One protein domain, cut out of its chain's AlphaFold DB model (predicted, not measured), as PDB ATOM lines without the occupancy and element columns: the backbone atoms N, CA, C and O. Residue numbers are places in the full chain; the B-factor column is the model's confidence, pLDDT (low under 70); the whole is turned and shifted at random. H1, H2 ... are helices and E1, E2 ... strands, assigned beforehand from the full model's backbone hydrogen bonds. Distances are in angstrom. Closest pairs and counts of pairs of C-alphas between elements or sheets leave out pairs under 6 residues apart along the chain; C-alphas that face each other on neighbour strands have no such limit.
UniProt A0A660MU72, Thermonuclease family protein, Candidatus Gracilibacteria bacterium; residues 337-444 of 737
ATOM      1  N   GLN A 337      33.261  78.090  21.838       75.69
ATOM      2  CA  GLN A 337      33.514  79.062  22.907       75.69
ATOM      3  C   GLN A 337      32.222  79.575  23.547       75.69
ATOM      4  O   GLN A 337      32.193  79.837  24.745       75.69
ATOM      5  N   ASN A 338      31.163  79.746  22.750       79.56
ATOM      6  CA  ASN A 338      29.866  80.221  23.229       79.56
ATOM      7  C   ASN A 338      28.711  79.685  22.373       79.56
ATOM      8  O   ASN A 338      28.895  79.392  21.190       79.56
ATOM      9  N   ILE A 339      27.525  79.602  22.979       83.31
ATOM     10  CA  ILE A 339      26.274  79.171  22.352       83.31
ATOM     11  C   ILE A 339      25.181  80.165  22.761       83.31
ATOM     12  O   ILE A 339      24.682  80.107  23.885       83.31
ATOM     13  N   ASP A 340      24.797  81.063  21.856       84.06
ATOM     14  CA  ASP A 340      23.603  81.891  22.021       84.06
ATOM     15  C   ASP A 340      22.399  81.172  21.402       84.06
ATOM     16  O   ASP A 340      22.191  81.178  20.186       84.06
ATOM     17  N   TYR A 341      21.633  80.514  22.271       79.19
ATOM     18  CA  TYR A 341      20.422  79.762  21.938       79.19
ATOM     19  C   TYR A 341      19.139  80.601  22.041       79.19
ATOM     20  O   TYR A 341      18.052  80.080  21.792       79.19
ATOM     21  N   ASN A 342      19.221  81.864  22.484       70.12
ATOM     22  CA  ASN A 342      18.052  82.721  22.683       70.12
ATOM     23  C   ASN A 342      18.455  84.217  22.731       70.12
ATOM     24  O   ASN A 342      18.342  84.849  23.793       70.12
ATOM     25  N   PRO A 343      18.895  84.803  21.601       61.50
ATOM     26  CA  PRO A 343      19.284  86.211  21.523       61.50
ATOM     27  C   PRO A 343      18.123  87.146  21.889       61.50
ATOM     28  O   PRO A 343      16.948  86.807  21.737       61.50
ATOM     29  N   LYS A 344      18.438  88.367  22.345       53.38
ATOM     30  CA  LYS A 344      17.440  89.385  22.733       53.38
ATOM     31  C   LYS A 344      16.669  89.923  21.509       53.38
ATOM     32  O   LYS A 344      17.004  90.974  20.973       53.38
ATOM     33  N   GLY A 345      15.612  89.218  21.100       50.50
ATOM     34  CA  GLY A 345      14.680  89.603  20.034       50.50
ATOM     35  C   GLY A 345      13.527  88.599  19.879       50.50
ATOM     36  O   GLY A 345      13.523  87.551  20.519       50.50
ATOM     37  N   SER A 346      12.534  88.907  19.037       39.06
ATOM     38  CA  SER A 346      11.409  87.999  18.722       39.06
ATOM     39  C   SER A 346      11.770  86.865  17.754       39.06
ATOM     40  O   SER A 346      11.009  85.906  17.605       39.06
ATOM     41  N   ASP A 347      12.911  86.986  17.078       52.53
ATOM     42  CA  ASP A 347      13.158  86.309  15.812       52.53
ATOM     43  C   ASP A 347      14.087  85.109  16.010       52.53
ATOM     44  O   ASP A 347      15.284  85.253  16.271       52.53
ATOM     45  N   LYS A 348      13.528  83.907  15.832       51.75
ATOM     46  CA  LYS A 348      14.178  82.604  16.079       51.75
ATOM     47  C   LYS A 348      15.354  82.270  15.144       51.75
ATOM     48  O   LYS A 348      15.927  81.196  15.253       51.75
ATOM     49  N   ASN A 349      15.713  83.174  14.236       55.91
ATOM     50  CA  ASN A 349      16.696  82.951  13.170       55.91
ATOM     51  C   ASN A 349      18.069  83.590  13.477       55.91
ATOM     52  O   ASN A 349      18.924  83.655  12.597       55.91
ATOM     53  N   ASN A 350      18.254  84.118  14.693       64.56
ATOM     54  CA  ASN A 350      19.443  84.866  15.121       64.56
ATOM     55  C   ASN A 350      20.371  84.083  16.071       64.56
ATOM     56  O   ASN A 350      21.292  84.682  16.630       64.56
ATOM     57  N   GLU A 351      20.132  82.784  16.287       85.31
ATOM     58  CA  GLU A 351      20.996  81.941  17.126       85.31
ATOM     59  C   GLU A 351      22.453  82.027  16.643       85.31
ATOM     60  O   GLU A 351      22.719  82.181  15.442       85.31
ATOM     61  N   SER A 352      23.418  81.941  17.564       86.38
ATOM     62  CA  SER A 352      24.833  82.021  17.190       86.38
ATOM     63  C   SER A 352      25.737  81.066  17.960       86.38
ATOM     64  O   SER A 352      25.550  80.807  19.148       86.38
ATOM     65  N   ILE A 353      26.733  80.530  17.256       87.25
ATOM     66  CA  ILE A 353      27.721  79.599  17.798       87.25
ATOM     67  C   ILE A 353      29.098  80.207  17.544       87.25
ATOM     68  O   ILE A 353      29.532  80.345  16.398       87.25
ATOM     69  N   THR A 354      29.787  80.576  18.622       83.81
ATOM     70  CA  THR A 354      31.136  81.144  18.553       83.81
ATOM     71  C   THR A 354      32.155  80.016  18.602       83.81
ATOM     72  O   THR A 354      32.201  79.257  19.567       83.81
ATOM     73  N   LEU A 355      33.002  79.927  17.583       82.81
ATOM     74  CA  LEU A 355      34.059  78.936  17.432       82.81
ATOM     75  C   LEU A 355      35.431  79.603  17.558       82.81
ATOM     76  O   LEU A 355      35.670  80.663  16.989       82.81
ATOM     77  N   SER A 356      36.365  78.951  18.245       76.81
ATOM     78  CA  SER A 356      37.794  79.212  18.074       76.81
ATOM     79  C   SER A 356      38.358  78.152  17.138       76.81
ATOM     80  O   SER A 356      38.114  76.960  17.340       76.81
ATOM     81  N   ILE A 357      39.071  78.586  16.100       76.75
ATOM     82  CA  ILE A 357      39.621  77.720  15.055       76.75
ATOM     83  C   ILE A 357      41.139  77.878  15.035       76.75
ATOM     84  O   ILE A 357      41.664  78.987  14.919       76.75
ATOM     85  N   PHE A 358      41.847  76.758  15.133       66.56
ATOM     86  CA  PHE A 358      43.295  76.690  15.007       66.56
ATOM     87  C   PHE A 358      43.675  75.670  13.934       66.56
ATOM     88  O   PHE A 358      43.482  74.471  14.118       66.56
ATOM     89  N   ASP A 359      44.238  76.143  12.826       70.38
ATOM     90  CA  ASP A 359      44.825  75.300  11.788       70.38
ATOM     91  C   ASP A 359      46.313  75.035  12.091       70.38
ATOM     92  O   ASP A 359      47.139  75.951  12.088       70.38
ATOM     93  N   LYS A 360      46.666  73.765  12.323       59.97
ATOM     94  CA  LYS A 360      48.051  73.298  12.529       59.97
ATOM     95  C   LYS A 360      48.952  73.530  11.307       59.97
ATOM     96  O   LYS A 360      50.167  73.614  11.481       59.97
ATOM     97  N   SER A 361      48.386  73.619  10.101       59.56
ATOM     98  CA  SER A 361      49.119  73.785   8.838       59.56
ATOM     99  C   SER A 361      49.344  75.246   8.429       59.56
ATOM    100  O   SER A 361      50.311  75.532   7.726       59.56
ATOM    101  N   LYS A 362      48.486  76.167   8.896       63.34
ATOM    102  CA  LYS A 362      48.378  77.581   8.476       63.34
ATOM    103  C   LYS A 362      48.047  77.782   6.982       63.34
ATOM    104  O   LYS A 362      48.214  78.887   6.468       63.34
ATOM    105  N   MET A 363      47.601  76.736   6.286       64.12
ATOM    106  CA  MET A 363      47.235  76.764   4.862       64.12
ATOM    107  C   MET A 363      45.737  77.025   4.652       64.12
ATOM    108  O   MET A 363      45.334  77.527   3.602       64.12
ATOM    109  N   ILE A 364      44.904  76.692   5.640       72.19
ATOM    110  CA  ILE A 364      43.446  76.708   5.535       72.19
ATOM    111  C   ILE A 364      42.945  78.121   5.846       72.19
ATOM    112  O   ILE A 364      43.019  78.588   6.981       72.19
ATOM    113  N   LYS A 365      42.431  78.814   4.823       77.62
ATOM    114  CA  LYS A 365      41.922  80.196   4.937       77.62
ATOM    115  C   LYS A 365      40.400  80.292   5.096       77.62
ATOM    116  O   LYS A 365      39.897  81.341   5.477       77.62
ATOM    117  N   SER A 366      39.665  79.223   4.793       84.25
ATOM    118  CA  SER A 366      38.195  79.188   4.827       84.25
ATOM    119  C   SER A 366      37.674  77.786   5.162       84.25
ATOM    120  O   SER A 366      38.388  76.801   4.964       84.25
ATOM    121  N   LEU A 367      36.456  77.707   5.704       83.38
ATOM    122  CA  LEU A 367      35.716  76.473   5.956       83.38
ATOM    123  C   LEU A 367      34.540  76.361   4.986       83.38
ATOM    124  O   LEU A 367      33.603  77.159   5.031       83.38
ATOM    125  N   ASP A 368      34.574  75.314   4.168       82.19
ATOM    126  CA  ASP A 368      33.476  74.913   3.297       82.19
ATOM    127  C   ASP A 368      32.474  74.044   4.076       82.19
ATOM    128  O   ASP A 368      32.721  72.864   4.339       82.19
ATOM    129  N   PHE A 369      31.337  74.630   4.464       83.50
ATOM    130  CA  PHE A 369      30.263  73.929   5.170       83.50
ATOM    131  C   PHE A 369      29.423  73.042   4.234       83.50
ATOM    132  O   PHE A 369      28.762  72.116   4.714       83.50
ATOM    133  N   ASN A 370      29.472  73.269   2.913       75.19
ATOM    134  CA  ASN A 370      28.639  72.577   1.925       75.19
ATOM    135  C   ASN A 370      28.803  71.048   2.000       75.19
ATOM    136  O   ASN A 370      29.870  70.503   1.700       75.19
ATOM    137  N   ASN A 371      27.714  70.353   2.354       56.72
ATOM    138  CA  ASN A 371      27.610  68.889   2.428       56.72
ATOM    139  C   ASN A 371      28.727  68.216   3.254       56.72
ATOM    140  O   ASN A 371      29.164  67.111   2.922       56.72
ATOM    141  N   GLN A 372      29.234  68.897   4.286       68.56
ATOM    142  CA  GLN A 372      30.406  68.457   5.054       68.56
ATOM    143  C   GLN A 372      30.259  68.645   6.559       68.56
ATOM    144  O   GLN A 372      30.640  67.745   7.305       68.56
ATOM    145  N   PHE A 373      29.735  69.788   7.006       84.56
ATOM    146  CA  PHE A 373      29.624  70.133   8.423       84.56
ATOM    147  C   PHE A 373      28.202  69.937   8.953       84.56
ATOM    148  O   PHE A 373      27.221  70.188   8.256       84.56
ATOM    149  N   GLY A 374      28.095  69.537  10.218       85.88
ATOM    150  CA  GLY A 374      26.818  69.288  10.878       85.88
ATOM    151  C   GLY A 374      26.859  69.551  12.378       85.88
ATOM    152  O   GLY A 374      27.926  69.612  12.994       85.88
ATOM    153  N   LEU A 375      25.675  69.686  12.970       87.56
ATOM    154  CA  LEU A 375      25.482  69.892  14.400       87.56
ATOM    155  C   LEU A 375      24.532  68.828  14.959       87.56
ATOM    156  O   LEU A 375      23.382  68.745  14.531       87.56
ATOM    157  N   PHE A 376      24.976  68.041  15.937       85.88
ATOM    158  CA  PHE A 376      24.087  67.169  16.710       85.88
ATOM    159  C   PHE A 376      23.650  67.868  17.997       85.88
ATOM    160  O   PHE A 376      24.486  68.265  18.804       85.88
ATOM    161  N   ILE A 377      22.340  67.988  18.204       85.94
ATOM    162  CA  ILE A 377      21.717  68.561  19.402       85.94
ATOM    163  C   ILE A 377      21.284  67.416  20.328       85.94
ATOM    164  O   ILE A 377      20.455  66.584  19.954       85.94
ATOM    165  N   LEU A 378      21.842  67.390  21.537       81.75
ATOM    166  CA  LEU A 378      21.776  66.302  22.516       81.75
ATOM    167  C   LEU A 378      21.086  66.771  23.808       81.75
ATOM    168  O   LEU A 378      21.301  67.900  24.255       81.75
ATOM    169  N   GLU A 379      20.309  65.907  24.473       73.19
ATOM    170  CA  GLU A 379      19.843  66.212  25.835       73.19
ATOM    171  C   GLU A 379      21.012  66.140  26.833       73.19
ATOM    172  O   GLU A 379      21.810  65.204  26.804       73.19
ATOM    173  N   LYS A 380      21.086  67.081  27.786       63.69
ATOM    174  CA  LYS A 380      22.200  67.197  28.753       63.69
ATOM    175  C   LYS A 380      22.398  65.977  29.687       63.69
ATOM    176  O   LYS A 380      23.372  65.911  30.432       63.69
ATOM    177  N   ASN A 381      21.519  64.977  29.632       55.47
ATOM    178  CA  ASN A 381      21.658  63.721  30.376       55.47
ATOM    179  C   ASN A 381      22.846  62.847  29.911       55.47
ATOM    180  O   ASN A 381      23.222  61.918  30.627       55.47
ATOM    181  N   VAL A 382      23.457  63.129  28.750       50.47
ATOM    182  CA  VAL A 382      24.647  62.405  28.267       50.47
ATOM    183  C   VAL A 382      25.897  62.822  29.062       50.47
ATOM    184  O   VAL A 382      26.610  63.764  28.721       50.47
ATOM    185  N   SER A 383      26.163  62.106  30.155       38.56
ATOM    186  CA  SER A 383      27.315  62.324  31.036       38.56
ATOM    187  C   SER A 383      28.523  61.477  30.616       38.56
ATOM    188  O   SER A 383      28.602  60.299  30.959       38.56
ATOM    189  N   GLY A 384      29.499  62.070  29.918       39.38
ATOM    190  CA  GLY A 384      30.762  61.381  29.629       39.38
ATOM    191  C   GLY A 384      31.786  62.198  28.839       39.38
ATOM    192  O   GLY A 384      31.469  62.789  27.813       39.38
ATOM    193  N   MET A 385      33.043  62.190  29.294       37.78
ATOM    194  CA  MET A 385      34.189  62.457  28.414       37.78
ATOM    195  C   MET A 385      34.461  61.190  27.592       37.78
ATOM    196  O   MET A 385      34.393  60.100  28.158       37.78
ATOM    197  N   ASN A 386      34.850  61.340  26.321       43.47
ATOM    198  CA  ASN A 386      35.017  60.263  25.330       43.47
ATOM    199  C   ASN A 386      33.692  59.694  24.779       43.47
ATOM    200  O   ASN A 386      33.485  58.485  24.810       43.47
ATOM    201  N   LEU A 387      32.827  60.560  24.245       55.56
ATOM    202  CA  LEU A 387      31.852  60.147  23.228       55.56
ATOM    203  C   LEU A 387      32.564  60.108  21.871       55.56
ATOM    204  O   LEU A 387      33.290  61.052  21.542       55.56
ATOM    205  N   SER A 388      32.380  59.041  21.097       58.09
ATOM    206  CA  SER A 388      32.779  58.996  19.689       58.09
ATOM    207  C   SER A 388      31.680  59.570  18.782       58.09
ATOM    208  O   SER A 388      30.624  59.998  19.248       58.09
ATOM    209  N   PHE A 389      31.909  59.582  17.466       58.56
ATOM    210  CA  PHE A 389      30.847  59.892  16.506       58.56
ATOM    211  C   PHE A 389      29.735  58.825  16.531       58.56
ATOM    212  O   PHE A 389      28.556  59.168  16.458       58.56
ATOM    213  N   GLU A 390      30.088  57.545  16.713       58.94
ATOM    214  CA  GLU A 390      29.117  56.445  16.780       58.94
ATOM    215  C   GLU A 390      28.185  56.536  18.005       58.94
ATOM    216  O   GLU A 390      27.010  56.184  17.901       58.94
ATOM    217  N   ASP A 391      28.659  57.068  19.141       62.59
ATOM    218  CA  ASP A 391      27.820  57.332  20.326       62.59
ATOM    219  C   ASP A 391      26.790  58.464  20.095       62.59
ATOM    220  O   ASP A 391      25.770  58.561  20.789       62.59
ATOM    221  N   ILE A 392      27.065  59.351  19.132       64.56
ATOM    222  CA  ILE A 392      26.315  60.590  18.881       64.56
ATOM    223  C   ILE A 392      25.299  60.420  17.744       64.56
ATOM    224  O   ILE A 392      24.191  60.949  17.843       64.56
ATOM    225  N   GLU A 393      25.626  59.642  16.703       57.72
ATOM    226  CA  GLU A 393      24.787  59.494  15.499       57.72
ATOM    227  C   GLU A 393      23.352  59.015  15.813       57.72
ATOM    228  O   GLU A 393      22.404  59.382  15.119       57.72
ATOM    229  N   GLY A 394      23.176  58.233  16.885       56.88
ATOM    230  CA  GLY A 394      21.877  57.722  17.338       56.88
ATOM    231  C   GLY A 394      21.230  58.449  18.526       56.88
ATOM    232  O   GLY A 394      20.156  58.024  18.953       56.88
ATOM    233  N   SER A 395      21.854  59.486  19.104       59.25
ATOM    234  CA  SER A 395      21.440  60.057  20.405       59.25
ATOM    235  C   SER A 395      20.994  61.528  20.381       59.25
ATOM    236  O   SER A 395      20.553  62.047  21.411       59.25
ATOM    237  N   GLY A 396      21.034  62.196  19.221       66.19
ATOM    238  CA  GLY A 396      20.647  63.605  19.070       66.19
ATOM    239  C   GLY A 396      19.878  63.930  17.788       66.19
ATOM    240  O   GLY A 396      19.744  63.109  16.886       66.19
ATOM    241  N   LYS A 397      19.383  65.170  17.690       79.81
ATOM    242  CA  LYS A 397      18.850  65.724  16.435       79.81
ATOM    243  C   LYS A 397      19.992  66.284  15.595       79.81
ATOM    244  O   LYS A 397      20.706  67.161  16.070       79.81
ATOM    245  N   PHE A 398      20.126  65.832  14.353       84.69
ATOM    246  CA  PHE A 398      21.081  66.399  13.403       84.69
ATOM    247  C   PHE A 398      20.520  67.653  12.711       84.69
ATOM    248  O   PHE A 398      19.373  67.655  12.260       84.69
ATOM    249  N   LYS A 399      21.347  68.692  12.589       85.50
ATOM    250  CA  LYS A 399      21.137  69.882  11.758       85.50
ATOM    251  C   LYS A 399      22.300  69.979  10.769       85.50
ATOM    252  O   LYS A 399      23.457  70.060  11.177       85.50
ATOM    253  N   ASP A 400      21.981  69.973   9.479       84.06
ATOM    254  CA  ASP A 400      22.942  70.262   8.413       84.06
ATOM    255  C   ASP A 400      23.346  71.746   8.457       84.06
ATOM    256  O   ASP A 400      22.495  72.619   8.655       84.06
ATOM    257  N   LEU A 401      24.639  72.027   8.286       86.88
ATOM    258  CA  LEU A 401      25.201  73.378   8.274       86.88
ATOM    259  C   LEU A 401      25.521  73.886   6.856       86.88
ATOM    260  O   LEU A 401      26.016  75.002   6.717       86.88
ATOM    261  N   SER A 402      25.205  73.118   5.805       81.50
ATOM    262  CA  SER A 402      25.435  73.480   4.394       81.50
ATOM    263  C   SER A 402      24.929  74.876   4.000       81.50
ATOM    264  O   SER A 402      25.555  75.540   3.175       81.50
ATOM    265  N   PHE A 403      23.859  75.364   4.638       81.88
ATOM    266  CA  PHE A 403      23.293  76.703   4.426       81.88
ATOM    267  C   PHE A 403      24.270  77.860   4.715       81.88
ATOM    268  O   PHE A 403      24.029  78.980   4.268       81.88
ATOM    269  N   LEU A 404      25.359  77.605   5.447       83.19
ATOM    270  CA  LEU A 404      26.423  78.572   5.726       83.19
ATOM    271  C   LEU A 404      27.383  78.781   4.539       83.19
ATOM    272  O   LEU A 404      28.115  79.769   4.518       83.19
ATOM    273  N   GLY A 405      27.384  77.889   3.542       83.81
ATOM    274  CA  GLY A 405      28.246  77.995   2.365       83.81
ATOM    275  C   GLY A 405      29.738  77.853   2.695       83.81
ATOM    276  O   GLY A 405      30.132  76.951   3.429       83.81
ATOM    277  N   ASN A 406      30.581  78.724   2.134       84.12
ATOM    278  CA  ASN A 406      32.010  78.793   2.457       84.12
ATOM    279  C   ASN A 406      32.310  80.110   3.192       84.12
ATOM    280  O   ASN A 406      31.926  81.175   2.707       84.12
ATOM    281  N   ILE A 407      32.986  80.039   4.343       83.88
ATOM    282  CA  ILE A 407      33.245  81.187   5.229       83.88
ATOM    283  C   ILE A 407      34.740  81.276   5.559       83.88
ATOM    284  O   ILE A 407      35.360  80.279   5.923       83.88
ATOM    285  N   GLU A 408      35.334  82.469   5.464       84.75
ATOM    286  CA  GLU A 408      36.736  82.698   5.847       84.75
ATOM    287  C   GLU A 408      36.981  82.467   7.350       84.75
ATOM    288  O   GLU A 408      36.147  82.782   8.200       84.75
ATOM    289  N   ILE A 409      38.146  81.911   7.696       79.25
ATOM    290  CA  ILE A 409      38.494  81.590   9.084       79.25
ATOM    291  C   ILE A 409      38.956  82.856   9.811       79.25
ATOM    292  O   ILE A 409      40.102  83.291   9.689       79.25
ATOM    293  N   THR A 410      38.072  83.398  10.644       75.12
ATOM    294  CA  THR A 410      38.431  84.312  11.732       75.12
ATOM    295  C   THR A 410      38.608  83.533  13.040       75.12
ATOM    296  O   THR A 410      38.161  82.392  13.173       75.12
ATOM    297  N   ASN A 411      39.262  84.129  14.041       65.75
ATOM    298  CA  ASN A 411      39.290  83.580  15.399       65.75
ATOM    299  C   ASN A 411      39.028  84.712  16.416       65.75
ATOM    300  O   ASN A 411      39.895  85.573  16.569       65.75
ATOM    301  N   PRO A 412      37.855  84.743  17.080       72.56
ATOM    302  CA  PRO A 412      36.745  83.798  16.933       72.56
ATOM    303  C   PRO A 412      36.059  83.875  15.556       72.56
ATOM    304  O   PRO A 412      36.046  84.925  14.913       72.56
ATOM    305  N   LEU A 413      35.448  82.771  15.127       83.50
ATOM    306  CA  LEU A 413      34.452  82.726  14.054       83.50
ATOM    307  C   LEU A 413      33.061  82.650  14.686       83.50
ATOM    308  O   LEU A 413      32.840  81.845  15.586       83.50
ATOM    309  N   ILE A 414      32.119  83.473  14.228       85.38
ATOM    310  CA  ILE A 414      30.743  83.482  14.744       85.38
ATOM    311  C   ILE A 414      29.821  82.960  13.647       85.38
ATOM    312  O   ILE A 414      29.532  83.672  12.688       85.38
ATOM    313  N   LEU A 415      29.347  81.724  13.799       88.00
ATOM    314  CA  LEU A 415      28.295  81.183  12.942       88.00
ATOM    315  C   LEU A 415      26.949  81.750  13.405       88.00
ATOM    316  O   LEU A 415      26.699  81.809  14.609       88.00
ATOM    317  N   LYS A 416      26.081  82.143  12.468       86.44
ATOM    318  CA  LYS A 416      24.723  82.637  12.753       86.44
ATOM    319  C   LYS A 416      23.691  81.948  11.868       86.44
ATOM    320  O   LYS A 416      23.969  81.703  10.697       86.44
ATOM    321  N   GLY A 417      22.503  81.701  12.408       82.81
ATOM    322  CA  GLY A 417      21.361  81.195  11.649       82.81
ATOM    323  C   GLY A 417      20.250  80.654  12.543       82.81
ATOM    324  O   GLY A 417      20.257  80.843  13.754       82.81
ATOM    325  N   ASP A 418      19.303  79.944  11.935       82.38
ATOM    326  CA  ASP A 418      18.459  78.978  12.641       82.38
ATOM    327  C   ASP A 418      19.236  77.654  12.715       82.38
ATOM    328  O   ASP A 418      19.363  76.958  11.705       82.38
ATOM    329  N   PHE A 419      19.765  77.294  13.885       86.19
ATOM    330  CA  PHE A 419      20.293  75.954  14.164       86.19
ATOM    331  C   PHE A 419      19.219  75.063  14.817       86.19
ATOM    332  O   PHE A 419      19.247  73.844  14.643       86.19
ATOM    333  N   GLY A 420      18.232  75.662  15.489       82.06
ATOM    334  CA  GLY A 420      17.093  74.999  16.124       82.06
ATOM    335  C   GLY A 420      17.378  74.592  17.570       82.06
ATOM    336  O   GLY A 420      17.018  73.485  17.986       82.06
ATOM    337  N   LEU A 421      18.070  75.449  18.323       86.06
ATOM    338  CA  LEU A 421      18.581  75.157  19.659       86.06
ATOM    339  C   LEU A 421      17.443  75.125  20.708       86.06
ATOM    340  O   LEU A 421      16.650  76.061  20.809       86.06
ATOM    341  N   PRO A 422      17.329  74.058  21.526       82.12
ATOM    342  CA  PRO A 422      16.312  73.976  22.573       82.12
ATOM    343  C   PRO A 422      16.397  75.082  23.640       82.12
ATOM    344  O   PRO A 422      17.055  74.934  24.663       82.12
ATOM    345  N   ASN A 423      15.588  76.132  23.497       77.56
ATOM    346  CA  ASN A 423      15.408  77.185  24.507       77.56
ATOM    347  C   ASN A 423      14.415  76.827  25.642       77.56
ATOM    348  O   ASN A 423      13.933  77.707  26.355       77.56
ATOM    349  N   THR A 424      14.118  75.534  25.842       73.31
ATOM    350  CA  THR A 424      13.241  75.025  26.927       73.31
ATOM    351  C   THR A 424      13.815  73.865  27.757       73.31
ATOM    352  O   THR A 424      13.270  73.561  28.819       73.31
ATOM    353  N   LYS A 425      14.937  73.249  27.349       78.75
ATOM    354  CA  LYS A 425      15.732  72.324  28.184       78.75
ATOM    355  C   LYS A 425      17.234  72.588  28.018       78.75
ATOM    356  O   LYS A 425      17.689  72.718  26.885       78.75
ATOM    357  N   SER A 426      18.008  72.558  29.109       80.62
ATOM    358  CA  SER A 426      19.480  72.514  29.035       80.62
ATOM    359  C   SER A 426      19.931  71.375  28.115       80.62
ATOM    360  O   SER A 426      19.500  70.230  28.288       80.62
ATOM    361  N   SER A 427      20.793  71.687  27.152       83.31
ATOM    362  CA  SER A 427      21.158  70.792  26.050       83.31
ATOM    363  C   SER A 427      22.648  70.907  25.730       83.31
ATOM    364  O   SER A 427      23.326  71.837  26.167       83.31
ATOM    365  N   CYS A 428      23.167  69.955  24.962       83.94
ATOM    366  CA  CYS A 428      24.518  70.009  24.417       83.94
ATOM    367  C   CYS A 428      24.470  70.029  22.893       83.94
ATOM    368  O   CYS A 428      23.530  69.513  22.290       83.94
ATOM    369  N   ILE A 429      25.491  70.615  22.275       86.62
ATOM    370  CA  ILE A 429      25.708  70.548  20.833       86.62
ATOM    371  C   ILE A 429      27.070  69.920  20.558       86.62
ATOM    372  O   ILE A 429      28.046  70.223  21.247       86.62
ATOM    373  N   ALA A 430      27.127  69.053  19.555       84.88
ATOM    374  CA  ALA A 430      28.346  68.437  19.056       84.88
ATOM    375  C   ALA A 430      28.579  68.886  17.608       84.88
ATOM    376  O   ALA A 430      27.717  68.676  16.752       84.88
ATOM    377  N   LEU A 431      29.723  69.524  17.345       88.00
ATOM    378  CA  LEU A 431      30.103  69.990  16.009       88.00
ATOM    379  C   LEU A 431      30.908  68.902  15.294       88.00
ATOM    380  O   LEU A 431      31.965  68.486  15.781       88.00
ATOM    381  N   VAL A 432      30.420  68.478  14.130       83.31
ATOM    382  CA  VAL A 432      31.012  67.397  13.333       83.31
ATOM    383  C   VAL A 432      31.341  67.841  11.907       83.31
ATOM    384  O   VAL A 432      30.681  68.726  11.356       83.31
ATOM    385  N   GLN A 433      32.331  67.193  11.294       83.94
ATOM    386  CA  GLN A 433      32.557  67.228   9.848       83.94
ATOM    387  C   GLN A 433      32.783  65.804   9.332       83.94
ATOM    388  O   GLN A 433      33.742  65.135   9.721       83.94
ATOM    389  N   ASN A 434      31.905  65.332   8.445       74.38
ATOM    390  CA  ASN A 434      31.758  63.905   8.133       74.38
ATOM    391  C   ASN A 434      31.636  63.085   9.446       74.38
ATOM    392  O   ASN A 434      30.803  63.410  10.286       74.38
ATOM    393  N   GLU A 435      32.486  62.075   9.648       72.62
ATOM    394  CA  GLU A 435      32.553  61.234  10.857       72.62
ATOM    395  C   GLU A 435      33.462  61.817  11.967       72.62
ATOM    396  O   GLU A 435      33.671  61.184  13.001       72.62
ATOM    397  N   HIS A 436      34.050  63.009  11.782       76.06
ATOM    398  CA  HIS A 436      34.942  63.610  12.778       76.06
ATOM    399  C   HIS A 436      34.199  64.540  13.738       76.06
ATOM    400  O   HIS A 436      33.575  65.513  13.318       76.06
ATOM    401  N   LEU A 437      34.349  64.287  15.038       78.94
ATOM    402  CA  LEU A 437      33.874  65.146  16.119       78.94
ATOM    403  C   LEU A 437      34.957  66.155  16.529       78.94
ATOM    404  O   LEU A 437      35.962  65.772  17.129       78.94
ATOM    405  N   PHE A 438      34.727  67.446  16.278       79.00
ATOM    406  CA  PHE A 438      35.650  68.502  16.708       79.00
ATOM    407  C   PHE A 438      35.479  68.859  18.188       79.00
ATOM    408  O   PHE A 438      36.467  69.000  18.923       79.00
ATOM    409  N   ASP A 439      34.234  69.037  18.638       81.44
ATOM    410  CA  ASP A 439      33.934  69.467  20.003       81.44
ATOM    411  C   ASP A 439      32.496  69.175  20.437       81.44
ATOM    412  O   ASP A 439      31.596  69.086  19.601       81.44
ATOM    413  N   ILE A 440      32.287  69.105  21.755       81.88
ATOM    414  CA  ILE A 440      30.962  69.084  22.385       81.88
ATOM    415  C   ILE A 440      30.923  70.172  23.452       81.88
ATOM    416  O   ILE A 440      31.752  70.174  24.360       81.88
ATOM    417  N   ALA A 441      29.926  71.050  23.384       77.44
ATOM    418  CA  ALA A 441      29.679  72.064  24.402       77.44
ATOM    419  C   ALA A 441      28.225  72.006  24.883       77.44
ATOM    420  O   ALA A 441      27.295  71.823  24.099       77.44
ATOM    421  N   CYS A 442      28.033  72.158  26.192       81.94
ATOM    422  CA  CYS A 442      26.726  72.131  26.839       81.94
ATOM    423  C   CYS A 442      26.366  73.513  27.371       81.94
ATOM    424  O   CYS A 442      27.201  74.170  27.991       81.94
ATOM    425  N   TYR A 443      25.110  73.913  27.190       76.81
ATOM    426  CA  TYR A 443      24.551  75.126  27.771       76.81
ATOM    427  C   TYR A 443      23.430  74.781  28.753       76.81
ATOM    428  O   TYR A 443      22.725  73.775  28.618       76.81
ATOM    429  N   ASP A 444      23.274  75.627  29.767       78.62
ATOM    430  CA  ASP A 444      22.147  75.562  30.684       78.62
ATOM    431  C   ASP A 444      21.125  76.640  30.374       78.62
ATOM    432  O   ASP A 444      21.458  77.748  29.953       78.62
TER     433      ASP A 444
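What this domain is: This is residues 337 to 444 of the 737 residues of the protein "Thermonuclease family protein" of Candidatus Gracilibacteria bacterium (UniProt A0A660MU72). A strongly twisted sheet of four strands, E5, E4, E8 and E9, stands loosely face to face with a smaller sheet of three, E1, E2 and E7, their strands crossed; the short helix H1 lies over the larger sheet's other face. A small ladder of E3 and E6 sits off one end of the two sheets. The printed part has 108 residues with one named helix and nine named strands, in the order E1, E2, E3, E4, H1, E5, E6, E7, E8, E9. The three sheets are antiparallel and the class is mostly strand. The whole is compact, with a radius of gyration of the C-alphas of 13.8 A, and spans 39 by 36 by 22 A.

Where its parts are: In the largest sheet, E5 is residues 396 to 400, E4 is residues 373 to 379 with a length of 20.4 A, E8 is residues 427 to 433 with 20.1 A, and E9 is residues 436 to 443 with 21.6 A, ending at C-alpha 443 (24.551, 75.126, 27.771). H1 is residues 389 to 393, 6.2 A long, from C-alpha 389 (30.847, 59.892, 16.506). E1 is residues 337 to 340, starting at C-alpha 337 (33.514, 79.062, 22.907). E2, residues 351 to 359, is the longest strand at 25.3 A, and E7 is residues 413 to 417, 13.4 A. E3 is residues 366 to 368 and E6 is residues 406 to 408.

How they stand to each other: The largest sheet runs E5, E4, E8, E9, with E5 and E9 as edge strands. N 377 and O 397 are 2.8 A apart between E4 and E5, and N 376 and O 430 are 2.9 A apart between E4 and E8. E8 and E9 form a hairpin, with N 429 and O 441 at 2.8 A. H1 is on this sheet at a height of 8.1 A and only just over E8, on which 3 of its 5 C-alphas fall. In H1 every O i to N i+4 pair is within hydrogen-bond range. The closest C-alphas of H1 and E9, those of Phe 389 and Leu 437, are 6.1 A apart. In the second sheet, E1 and E2 form a hairpin with N 340 and O 352 at 2.8 A, and E2 and E7 have N 355 and O 413 at 2.8 A. The closest C-alphas of E1 and E9, those of Ile 339 and Tyr 443, are 7.0 A apart. E2 and E8 are apart. E3 and E6 are antiparallel, with N 367 and O 407 at 2.8 A.

The domain as a whole: The two C-alphas farthest apart, those of Ser 346 and Ser 361, are 41.5 A apart. The printed part has no cut, and none of its links is long. The mean pLDDT of the printed part is 73.7, and 33 residues are under 70, among them residues 343 to 350 and 380 to 396.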